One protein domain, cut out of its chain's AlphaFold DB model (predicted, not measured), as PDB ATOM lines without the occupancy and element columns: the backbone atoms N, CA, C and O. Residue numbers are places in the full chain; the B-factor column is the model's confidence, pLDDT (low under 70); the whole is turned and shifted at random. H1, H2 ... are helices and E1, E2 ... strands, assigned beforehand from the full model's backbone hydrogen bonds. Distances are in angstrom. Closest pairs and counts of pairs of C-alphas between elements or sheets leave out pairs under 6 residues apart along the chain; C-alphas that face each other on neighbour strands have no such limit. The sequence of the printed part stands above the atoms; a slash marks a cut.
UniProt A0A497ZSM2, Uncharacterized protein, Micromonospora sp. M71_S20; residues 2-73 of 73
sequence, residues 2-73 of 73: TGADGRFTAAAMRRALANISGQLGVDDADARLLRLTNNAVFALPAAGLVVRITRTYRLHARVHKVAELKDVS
ATOM      1  N   THR A   2     -46.954 -11.359   0.636       47.84
ATOM      2  CA  THR A   2     -45.809 -11.461  -0.286       47.84
ATOM      3  C   THR A   2     -44.750 -12.347   0.361       47.84
ATOM      4  O   THR A   2     -43.884 -11.860   1.077       47.84
ATOM      5  N   GLY A   3     -44.887 -13.663   0.197       42.84
ATOM      6  CA  GLY A   3     -43.973 -14.633   0.801       42.84
ATOM      7  C   GLY A   3     -42.624 -14.666   0.085       42.84
ATOM      8  O   GLY A   3     -42.576 -14.757  -1.144       42.84
ATOM      9  N   ALA A   4     -41.546 -14.642   0.867       49.12
ATOM     10  CA  ALA A   4     -40.162 -14.844   0.435       49.12
ATOM     11  C   ALA A   4     -39.917 -16.213  -0.253       49.12
ATOM     12  O   ALA A   4     -38.879 -16.404  -0.880       49.12
ATOM     13  N   ASP A   5     -40.915 -17.106  -0.245       50.81
ATOM     14  CA  ASP A   5     -40.935 -18.421  -0.908       50.81
ATOM     15  C   ASP A   5     -41.589 -18.405  -2.305       50.81
ATOM     16  O   ASP A   5     -41.981 -19.435  -2.862       50.81
ATOM     17  N   GLY A   6     -41.784 -17.220  -2.886       55.84
ATOM     18  CA  GLY A   6     -42.503 -17.067  -4.146       55.84
ATOM     19  C   GLY A   6     -41.855 -17.834  -5.307       55.84
ATOM     20  O   GLY A   6     -40.664 -17.705  -5.578       55.84
ATOM     21  N   ARG A   7     -42.674 -18.523  -6.120       60.94
ATOM     22  CA  ARG A   7     -42.278 -19.108  -7.427       60.94
ATOM     23  C   ARG A   7     -41.698 -18.085  -8.419       60.94
ATOM     24  O   ARG A   7     -41.323 -18.457  -9.518       60.94
ATOM     25  N   PHE A   8     -41.664 -16.807  -8.054       69.75
ATOM     26  CA  PHE A   8     -41.299 -15.671  -8.895       69.75
ATOM     27  C   PHE A   8     -40.037 -14.954  -8.397       69.75
ATOM     28  O   PHE A   8     -39.863 -13.766  -8.650       69.75
ATOM     29  N   THR A   9     -39.161 -15.655  -7.678       83.62
ATOM     30  CA  THR A   9     -37.804 -15.167  -7.400       83.62
ATOM     31  C   THR A   9     -36.895 -15.389  -8.609       83.62
ATOM     32  O   THR A   9     -37.125 -16.296  -9.413       83.62
ATOM     33  N   ALA A  10     -35.821 -14.601  -8.722       83.50
ATOM     34  CA  ALA A  10     -34.804 -14.800  -9.757       83.50
ATOM     35  C   ALA A  10     -34.236 -16.230  -9.719       83.50
ATOM     36  O   ALA A  10     -34.109 -16.872 -10.757       83.50
ATOM     37  N   ALA A  11     -33.996 -16.765  -8.517       88.50
ATOM     38  CA  ALA A  11     -33.524 -18.132  -8.315       88.50
ATOM     39  C   ALA A  11     -34.539 -19.188  -8.788       88.50
ATOM     40  O   ALA A  11     -34.169 -20.135  -9.480       88.50
ATOM     41  N   ALA A  12     -35.829 -19.025  -8.470       87.69
ATOM     42  CA  ALA A  12     -36.866 -19.938  -8.951       87.69
ATOM     43  C   ALA A  12     -36.975 -19.922 -10.482       87.69
ATOM     44  O   ALA A  12     -37.084 -20.977 -11.102       87.69
ATOM     45  N   MET A  13     -36.889 -18.738 -11.091       89.81
ATOM     46  CA  MET A  13     -36.919 -18.587 -12.545       89.81
ATOM     47  C   MET A  13     -35.656 -19.133 -13.214       89.81
ATOM     48  O   MET A  13     -35.757 -19.716 -14.286       89.81
ATOM     49  N   ARG A  14     -34.488 -19.029 -12.567       92.69
ATOM     50  CA  ARG A  14     -33.246 -19.634 -13.065       92.69
ATOM     51  C   ARG A  14     -33.305 -21.161 -13.050       92.69
ATOM     52  O   ARG A  14     -32.908 -21.785 -14.022       92.69
ATOM     53  N   ARG A  15     -33.864 -21.769 -11.998       92.75
ATOM     54  CA  ARG A  15     -34.106 -23.224 -11.973       92.75
ATOM     55  C   ARG A  15     -35.087 -23.661 -13.060       92.75
ATOM     56  O   ARG A  15     -34.878 -24.680 -13.704       92.75
ATOM     57  N   ALA A  16     -36.146 -22.882 -13.274       91.38
ATOM     58  CA  ALA A  16     -37.089 -23.147 -14.355       91.38
ATOM     59  C   ALA A  16     -36.414 -23.053 -15.734       91.38
ATOM     60  O   ALA A  16     -36.676 -23.902 -16.580       91.38
ATOM     61  N   LEU A  17     -35.521 -22.079 -15.938       92.50
ATOM     62  CA  LEU A  17     -34.716 -21.983 -17.152       92.50
ATOM     63  C   LEU A  17     -33.846 -23.228 -17.354       92.50
ATOM     64  O   LEU A  17     -33.949 -23.838 -18.408       92.50
ATOM     65  N   ALA A  18     -33.070 -23.636 -16.347       94.19
ATOM     66  CA  ALA A  18     -32.194 -24.807 -16.445       94.19
ATOM     67  C   ALA A  18     -32.966 -26.077 -16.852       94.19
ATOM     68  O   ALA A  18     -32.525 -26.831 -17.716       94.19
ATOM     69  N   ASN A  19     -34.168 -26.277 -16.300       93.75
ATOM     70  CA  ASN A  19     -35.033 -27.395 -16.685       93.75
ATOM     71  C   ASN A  19     -35.502 -27.311 -18.149       93.75
ATOM     72  O   ASN A  19     -35.535 -28.330 -18.835       93.75
ATOM     73  N   ILE A  20     -35.877 -26.118 -18.628       90.69
ATOM     74  CA  ILE A  20     -36.295 -25.899 -20.024       90.69
ATOM     75  C   ILE A  20     -35.115 -26.139 -20.971       90.69
ATOM     76  O   ILE A  20     -35.251 -26.878 -21.942       90.69
ATOM     77  N   SER A  21     -33.955 -25.559 -20.673       90.94
ATOM     78  CA  SER A  21     -32.745 -25.695 -21.484       90.94
ATOM     79  C   SER A  21     -32.271 -27.146 -21.555       90.94
ATOM     80  O   SER A  21     -31.975 -27.633 -22.644       90.94
ATOM     81  N   GLY A  22     -32.325 -27.883 -20.439       92.25
ATOM     82  CA  GLY A  22     -32.026 -29.316 -20.409       92.25
ATOM     83  C   GLY A  22     -32.967 -30.157 -21.278       92.25
ATOM     84  O   GLY A  22     -32.514 -31.074 -21.955       92.25
ATOM     85  N   GLN A  23     -34.262 -29.827 -21.328       90.56
ATOM     86  CA  GLN A  23     -35.218 -30.505 -22.218       90.56
ATOM     87  C   GLN A  23     -34.989 -30.185 -23.701       90.56
ATOM     88  O   GLN A  23     -35.310 -31.005 -24.558       90.56
ATOM     89  N   LEU A  24     -34.451 -29.002 -24.004       87.12
ATOM     90  CA  LEU A  24     -34.143 -28.565 -25.366       87.12
ATOM     91  C   LEU A  24     -32.732 -28.962 -25.828       87.12
ATOM     92  O   LEU A  24     -32.429 -28.809 -27.008       87.12
ATOM     93  N   GLY A  25     -31.873 -29.450 -24.925       91.62
ATOM     94  CA  GLY A  25     -30.466 -29.734 -25.222       91.62
ATOM     95  C   GLY A  25     -29.638 -28.474 -25.496       91.62
ATOM     96  O   GLY A  25     -28.697 -28.518 -26.281       91.62
ATOM     97  N   VAL A  26     -30.011 -27.346 -24.886       90.75
ATOM     98  CA  VAL A  26     -29.369 -26.041 -25.084       90.75
ATOM     99  C   VAL A  26     -28.564 -25.660 -23.842       90.75
ATOM    100  O   VAL A  26     -29.031 -25.859 -22.723       90.75
ATOM    101  N   ASP A  27     -27.379 -25.081 -24.037       91.19
ATOM    102  CA  ASP A  27     -26.587 -24.509 -22.945       91.19
ATOM    103  C   ASP A  27     -27.201 -23.186 -22.452       91.19
ATOM    104  O   ASP A  27     -27.538 -22.305 -23.244       91.19
ATOM    105  N   ASP A  28     -27.366 -23.049 -21.136       92.50
ATOM    106  CA  ASP A  28     -27.859 -21.838 -20.480       92.50
ATOM    107  C   ASP A  28     -26.788 -21.134 -19.633       92.50
ATOM    108  O   ASP A  28     -27.111 -20.173 -18.929       92.50
ATOM    109  N   ALA A  29     -25.524 -21.569 -19.671       93.25
ATOM    110  CA  ALA A  29     -24.455 -21.044 -18.820       93.25
ATOM    111  C   ALA A  29     -24.304 -19.516 -18.916       93.25
ATOM    112  O   ALA A  29     -24.158 -18.839 -17.897       93.25
ATOM    113  N   ASP A  30     -24.428 -18.957 -20.120       92.00
ATOM    114  CA  ASP A  30     -24.323 -17.520 -20.386       92.00
ATOM    115  C   ASP A  30     -25.658 -16.764 -20.246       92.00
ATOM    116  O   ASP A  30     -25.734 -15.566 -20.551       92.00
ATOM    117  N   ALA A  31     -26.714 -17.435 -19.771       93.88
ATOM    118  CA  ALA A  31     -28.050 -16.874 -19.805       93.88
ATOM    119  C   ALA A  31     -28.201 -15.650 -18.896       93.88
ATOM    120  O   ALA A  31     -27.835 -15.653 -17.716       93.88
ATOM    121  N   ARG A  32     -28.836 -14.609 -19.437       94.44
ATOM    122  CA  ARG A  32     -29.002 -13.302 -18.792       94.44
ATOM    123  C   ARG A  32     -30.465 -13.035 -18.504       94.44
ATOM    124  O   ARG A  32     -31.292 -13.066 -19.413       94.44
ATOM    125  N   LEU A  33     -30.787 -12.722 -17.252       92.12
ATOM    126  CA  LEU A  33     -32.126 -12.280 -16.874       92.12
ATOM    127  C   LEU A  33     -32.330 -10.830 -17.331       92.12
ATOM    128  O   LEU A  33     -31.738  -9.913 -16.775       92.12
ATOM    129  N   LEU A  34     -33.189 -10.627 -18.328       90.12
ATOM    130  CA  LEU A  34     -33.506  -9.306 -18.874       90.12
ATOM    131  C   LEU A  34     -34.641  -8.617 -18.113       90.12
ATOM    132  O   LEU A  34     -34.681  -7.394 -18.003       90.12
ATOM    133  N   ARG A  35     -35.615  -9.390 -17.620       86.31
ATOM    134  CA  ARG A  35     -36.792  -8.852 -16.926       86.31
ATOM    135  C   ARG A  35     -37.362  -9.878 -15.962       86.31
ATOM    136  O   ARG A  35     -37.470 -11.041 -16.325       86.31
ATOM    137  N   LEU A  36     -37.784  -9.425 -14.780       83.12
ATOM    138  CA  LEU A  36     -38.447 -10.236 -13.754       83.12
ATOM    139  C   LEU A  36     -39.598  -9.443 -13.129       83.12
ATOM    140  O   LEU A  36     -39.511  -8.936 -12.018       83.12
ATOM    141  N   THR A  37     -40.666  -9.254 -13.896       80.62
ATOM    142  CA  THR A  37     -41.868  -8.545 -13.415       80.62
ATOM    143  C   THR A  37     -43.078  -9.441 -13.633       80.62
ATOM    144  O   THR A  37     -43.299 -10.386 -12.883       80.62
ATOM    145  N   ASN A  38     -43.813  -9.227 -14.720       75.88
ATOM    146  CA  ASN A  38     -44.932 -10.086 -15.103       75.88
ATOM    147  C   ASN A  38     -44.463 -11.385 -15.772       75.88
ATOM    148  O   ASN A  38     -45.166 -12.390 -15.730       75.88
ATOM    149  N   ASN A  39     -43.266 -11.363 -16.357       79.88
ATOM    150  CA  ASN A  39     -42.579 -12.521 -16.911       79.88
ATOM    151  C   ASN A  39     -41.132 -12.516 -16.423       79.88
ATOM    152  O   ASN A  39     -40.573 -11.434 -16.197       79.88
ATOM    153  N   ALA A  40     -40.538 -13.703 -16.344       89.12
ATOM    154  CA  ALA A  40     -39.095 -13.839 -16.433       89.12
ATOM    155  C   ALA A  40     -38.704 -13.945 -17.909       89.12
ATOM    156  O   ALA A  40     -39.267 -14.760 -18.641       89.12
ATOM    157  N   VAL A  41     -37.788 -13.092 -18.353       90.38
ATOM    158  CA  VAL A  41     -37.245 -13.118 -19.715       90.38
ATOM    159  C   VAL A  41     -35.755 -13.372 -19.613       90.38
ATOM    160  O   VAL A  41     -35.050 -12.567 -19.009       90.38
ATOM    161  N   PHE A  42     -35.297 -14.465 -20.210       92.56
ATOM    162  CA  PHE A  42     -33.887 -14.807 -20.310       92.56
ATOM    163  C   PHE A  42     -33.426 -14.723 -21.759       92.56
ATOM    164  O   PHE A  42     -34.111 -15.227 -22.647       92.56
ATOM    165  N   ALA A  43     -32.273 -14.105 -21.985       92.88
ATOM    166  CA  ALA A  43     -31.517 -14.280 -23.220       92.88
ATOM    167  C   ALA A  43     -30.494 -15.396 -23.017       92.88
ATOM    168  O   ALA A  43     -29.852 -15.418 -21.969       92.88
ATOM    169  N   LEU A  44     -30.341 -16.272 -24.008       93.31
ATOM    170  CA  LEU A  44     -29.277 -17.274 -24.118       93.31
ATOM    171  C   LEU A  44     -28.482 -16.924 -25.385       93.31
ATOM    172  O   LEU A  44     -28.825 -17.417 -26.464       93.31
ATOM    173  N   PRO A  45     -27.513 -15.993 -25.295       89.19
ATOM    174  CA  PRO A  45     -26.789 -15.489 -26.459       89.19
ATOM    175  C   PRO A  45     -26.110 -16.589 -27.275       89.19
ATOM    176  O   PRO A  45     -26.310 -16.630 -28.484       89.19
ATOM    177  N   ALA A  46     -25.400 -17.518 -26.626       88.12
ATOM    178  CA  ALA A  46     -24.719 -18.624 -27.303       88.12
ATOM    179  C   ALA A  46     -25.671 -19.517 -28.119       88.12
ATOM    180  O   ALA A  46     -25.283 -20.076 -29.141       88.12
ATOM    181  N   ALA A  47     -26.928 -19.624 -27.688       86.19
ATOM    182  CA  ALA A  47     -27.958 -20.399 -28.368       86.19
ATOM    183  C   ALA A  47     -28.804 -19.577 -29.355       86.19
ATOM    184  O   ALA A  47     -29.658 -20.137 -30.040       86.19
ATOM    185  N   GLY A  48     -28.646 -18.249 -29.389       88.44
ATOM    186  CA  GLY A  48     -29.516 -17.354 -30.154       88.44
ATOM    187  C   GLY A  48     -30.982 -17.375 -29.697       88.44
ATOM    188  O   GLY A  48     -31.878 -17.104 -30.498       88.44
ATOM    189  N   LEU A  49     -31.258 -17.719 -28.431       87.50
ATOM    190  CA  LEU A  49     -32.620 -17.914 -27.918       87.50
ATOM    191  C   LEU A  49     -33.048 -16.853 -26.904       87.50
ATOM    192  O   LEU A  49     -32.263 -16.338 -26.107       87.50
ATOM    193  N   VAL A  50     -34.359 -16.606 -26.870       90.12
ATOM    194  CA  VAL A  50     -35.023 -15.864 -25.795       90.12
ATOM    195  C   VAL A  50     -36.102 -16.741 -25.175       90.12
ATOM    196  O   VAL A  50     -37.062 -17.134 -25.838       90.12
ATOM    197  N   VAL A  51     -35.977 -17.009 -23.877       88.94
ATOM    198  CA  VAL A  51     -36.929 -17.820 -23.111       88.94
ATOM    199  C   VAL A  51     -37.789 -16.907 -22.246       88.94
ATOM    200  O   VAL A  51     -37.281 -16.126 -21.439       88.94
ATOM    201  N   ARG A  52     -39.115 -17.010 -22.390       88.56
ATOM    202  CA  ARG A  52     -40.084 -16.237 -21.602       88.56
ATOM    203  C   ARG A  52     -40.945 -17.152 -20.738       88.56
ATOM    204  O   ARG A  52     -41.748 -17.916 -21.262       88.56
ATOM    205  N   ILE A  53     -40.837 -17.000 -19.421       86.44
ATOM    206  CA  ILE A  53     -41.615 -17.746 -18.424       86.44
ATOM    207  C   ILE A  53     -42.680 -16.811 -17.839       86.44
ATOM    208  O   ILE A  53     -42.360 -15.788 -17.228       86.44
ATOM    209  N   THR A  54     -43.955 -17.134 -18.058       82.19
ATOM    210  CA  THR A  54     -45.102 -16.277 -17.706       82.19
ATOM    211  C   THR A  54     -45.756 -16.653 -16.377       82.19
ATOM    212  O   THR A  54     -45.798 -17.823 -16.006       82.19
ATOM    213  N   ARG A  55     -46.364 -15.674 -15.690       71.81
ATOM    214  CA  ARG A  55     -46.998 -15.836 -14.365       71.81
ATOM    215  C   ARG A  55     -48.339 -16.605 -14.331       71.81
ATOM    216  O   ARG A  55     -48.888 -16.761 -13.244       71.81
ATOM    217  N   THR A  56     -48.941 -17.031 -15.451       64.12
ATOM    218  CA  THR A  56     -50.329 -17.568 -15.463       64.12
ATOM    219  C   THR A  56     -50.631 -18.561 -16.599       64.12
ATOM    220  O   THR A  56     -50.134 -18.413 -17.709       64.12
ATOM    221  N   TYR A  57     -51.516 -19.527 -16.301       52.78
ATOM    222  CA  TYR A  57     -51.962 -20.685 -17.101       52.78
ATOM    223  C   TYR A  57     -52.907 -20.406 -18.288       52.78
ATOM    224  O   TYR A  57     -53.415 -21.346 -18.894       52.78
ATOM    225  N   ARG A  58     -53.165 -19.152 -18.676       52.16
ATOM    226  CA  ARG A  58     -53.938 -18.868 -19.903       52.16
ATOM    227  C   ARG A  58     -53.010 -18.908 -21.113       52.16
ATOM    228  O   ARG A  58     -52.742 -17.889 -21.742       52.16
ATOM    229  N   LEU A  59     -52.501 -20.099 -21.421       51.12
ATOM    230  CA  LEU A  59     -51.747 -20.369 -22.640       51.12
ATOM    231  C   LEU A  59     -52.734 -20.475 -23.817       51.12
ATOM    232  O   LEU A  59     -52.956 -21.542 -24.381       51.12
ATOM    233  N   HIS A  60     -53.388 -19.364 -24.161       45.19
ATOM    234  CA  HIS A  60     -54.148 -19.275 -25.403       45.19
ATOM    235  C   HIS A  60     -53.135 -19.178 -26.546       45.19
ATOM    236  O   HIS A  60     -52.655 -18.103 -26.874       45.19
ATOM    237  N   ALA A  61     -52.802 -20.342 -27.093       52.22
ATOM    238  CA  ALA A  61     -52.380 -20.559 -28.467       52.22
ATOM    239  C   ALA A  61     -51.156 -19.782 -29.018       52.22
ATOM    240  O   ALA A  61     -51.154 -18.568 -29.193       52.22
ATOM    241  N   ARG A  62     -50.225 -20.608 -29.522       52.38
ATOM    242  CA  ARG A  62     -49.195 -20.381 -30.554       52.38
ATOM    243  C   ARG A  62     -47.871 -19.759 -30.107       52.38
ATOM    244  O   ARG A  62     -47.718 -18.547 -30.032       52.38
ATOM    245  N   VAL A  63     -46.850 -20.616 -30.027       51.38
ATOM    246  CA  VAL A  63     -45.472 -20.219 -30.342       51.38
ATOM    247  C   VAL A  63     -44.934 -21.130 -31.449       51.38
ATOM    248  O   VAL A  63     -44.265 -22.120 -31.194       51.38
ATOM    249  N   HIS A  64     -45.226 -20.770 -32.697       51.62
ATOM    250  CA  HIS A  64     -44.260 -20.934 -33.783       51.62
ATOM    251  C   HIS A  64     -43.691 -19.549 -34.061       51.62
ATOM    252  O   HIS A  64     -44.273 -18.769 -34.814       51.62
ATOM    253  N   LYS A  65     -42.594 -19.208 -33.386       45.41
ATOM    254  CA  LYS A  65     -41.717 -18.118 -33.813       45.41
ATOM    255  C   LYS A  65     -40.354 -18.286 -33.149       45.41
ATOM    256  O   LYS A  65     -40.131 -17.804 -32.044       45.41
ATOM    257  N   VAL A  66     -39.470 -19.010 -33.830       53.22
ATOM    258  CA  VAL A  66     -38.023 -18.864 -33.646       53.22
ATOM    259  C   VAL A  66     -37.662 -17.598 -34.416       53.22
ATOM    260  O   VAL A  66     -37.862 -17.538 -35.627       53.22
ATOM    261  N   ALA A  67     -37.268 -16.546 -33.706       58.56
ATOM    262  CA  ALA A  67     -36.700 -15.357 -34.319       58.56
ATOM    263  C   ALA A  67     -35.186 -15.454 -34.152       58.56
ATOM    264  O   ALA A  67     -34.703 -15.491 -33.024       58.56
ATOM    265  N   GLU A  68     -34.466 -15.524 -35.265       57.16
ATOM    266  CA  GLU A  68     -33.013 -15.403 -35.286       57.16
ATOM    267  C   GLU A  68     -32.641 -13.969 -34.885       57.16
ATOM    268  O   GLU A  68     -33.071 -12.999 -35.520       57.16
ATOM    269  N   LEU A  69     -31.892 -13.823 -33.793       53.84
ATOM    270  CA  LEU A  69     -31.257 -12.560 -33.439       53.84
ATOM    271  C   LEU A  69     -30.030 -12.413 -34.338       53.84
ATOM    272  O   LEU A  69     -29.044 -13.116 -34.158       53.84
ATOM    273  N   LYS A  70     -30.117 -11.526 -35.332       47.97
ATOM    274  CA  LYS A  70     -28.958 -11.166 -36.150       47.97
ATOM    275  C   LYS A  70     -27.955 -10.417 -35.282       47.97
ATOM    276  O   LYS A  70     -28.354  -9.492 -34.569       47.97
ATOM    277  N   ASP A  71     -26.687 -10.803 -35.375       57.72
ATOM    278  CA  ASP A  71     -25.579 -10.042 -34.804       57.72
ATOM    279  C   ASP A  71     -25.674  -8.586 -35.273       57.72
ATOM    280  O   ASP A  71     -25.676  -8.293 -36.471       57.72
ATOM    281  N   VAL A  72     -25.795  -7.671 -34.312       52.25
ATOM    282  CA  VAL A  72     -25.599  -6.245 -34.564       52.25
ATOM    283  C   VAL A  72     -24.101  -6.015 -34.427       52.25
ATOM    284  O   VAL A  72     -23.581  -6.003 -33.311       52.25
ATOM    285  N   SER A  73     -23.431  -5.945 -35.580       45.50
ATOM    286  CA  SER A  73     -22.038  -5.499 -35.713       45.50
ATOM    287  C   SER A  73     -21.838  -4.077 -35.195       45.50
ATOM    288  O   SER A  73     -22.784  -3.266 -35.324       45.50
TER     289      SER A  73
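AT A GLANCE: This is residues 2 to 73 of the 73 residues of an uncharacterized protein of Micromonospora sp. M71_S20 (UniProt A0A497ZSM2). One helix, H1, packs slantwise over one face of a small sheet, E1 to E3, making two layers; a long tail, residues 55 to 73, loops away, and its residues 57 to 65 stick out. The 72 printed residues, under half in named elements, run H1, E1, E2, E3; the class is mixed. The sheet, order E1 - E2 - E3, is antiparallel. The whole is only just compact, close to loose: radius of gyration of the C-alphas 13.2 A, spans 43 by 29 by 25 A.

IN THESE COORDINATES: H1, residues 10 to 24, begins at C-alpha (-34.804, -14.800, -9.757) and is 20.8 A long. E1 is residues 32 to 36, 11.1 A; E2 39 to 44, 15.9 A; E3 49 to 54, 16.2 A, ending at C-alpha (-45.102, -16.277, -17.706).

HOW THE PARTS SIT: E1 to E3 form a meander, each strand the antiparallel neighbour of the one before. In hairpin E1 and E2, N 34 and O 41 are 2.8 A apart; in hairpin E2 and E3, N 42 and O 51 are 2.9 A apart, both within hydrogen-bond range. H1 is on the sheet at a height of 8.8 A, over E2 and E3; the closest C-alphas of H1 and E2, Met 13 and Ala 40, are 6.5 A apart. In H1 every O i to N i+4 pair is within hydrogen-bond range.

THE WHOLE: The printed part has no cut. The C-alphas of Gly 3 and Ser 73, the farthest apart, are 43.6 A apart. Residues 2 to 8 and 56 to 73 have pLDDT under 70.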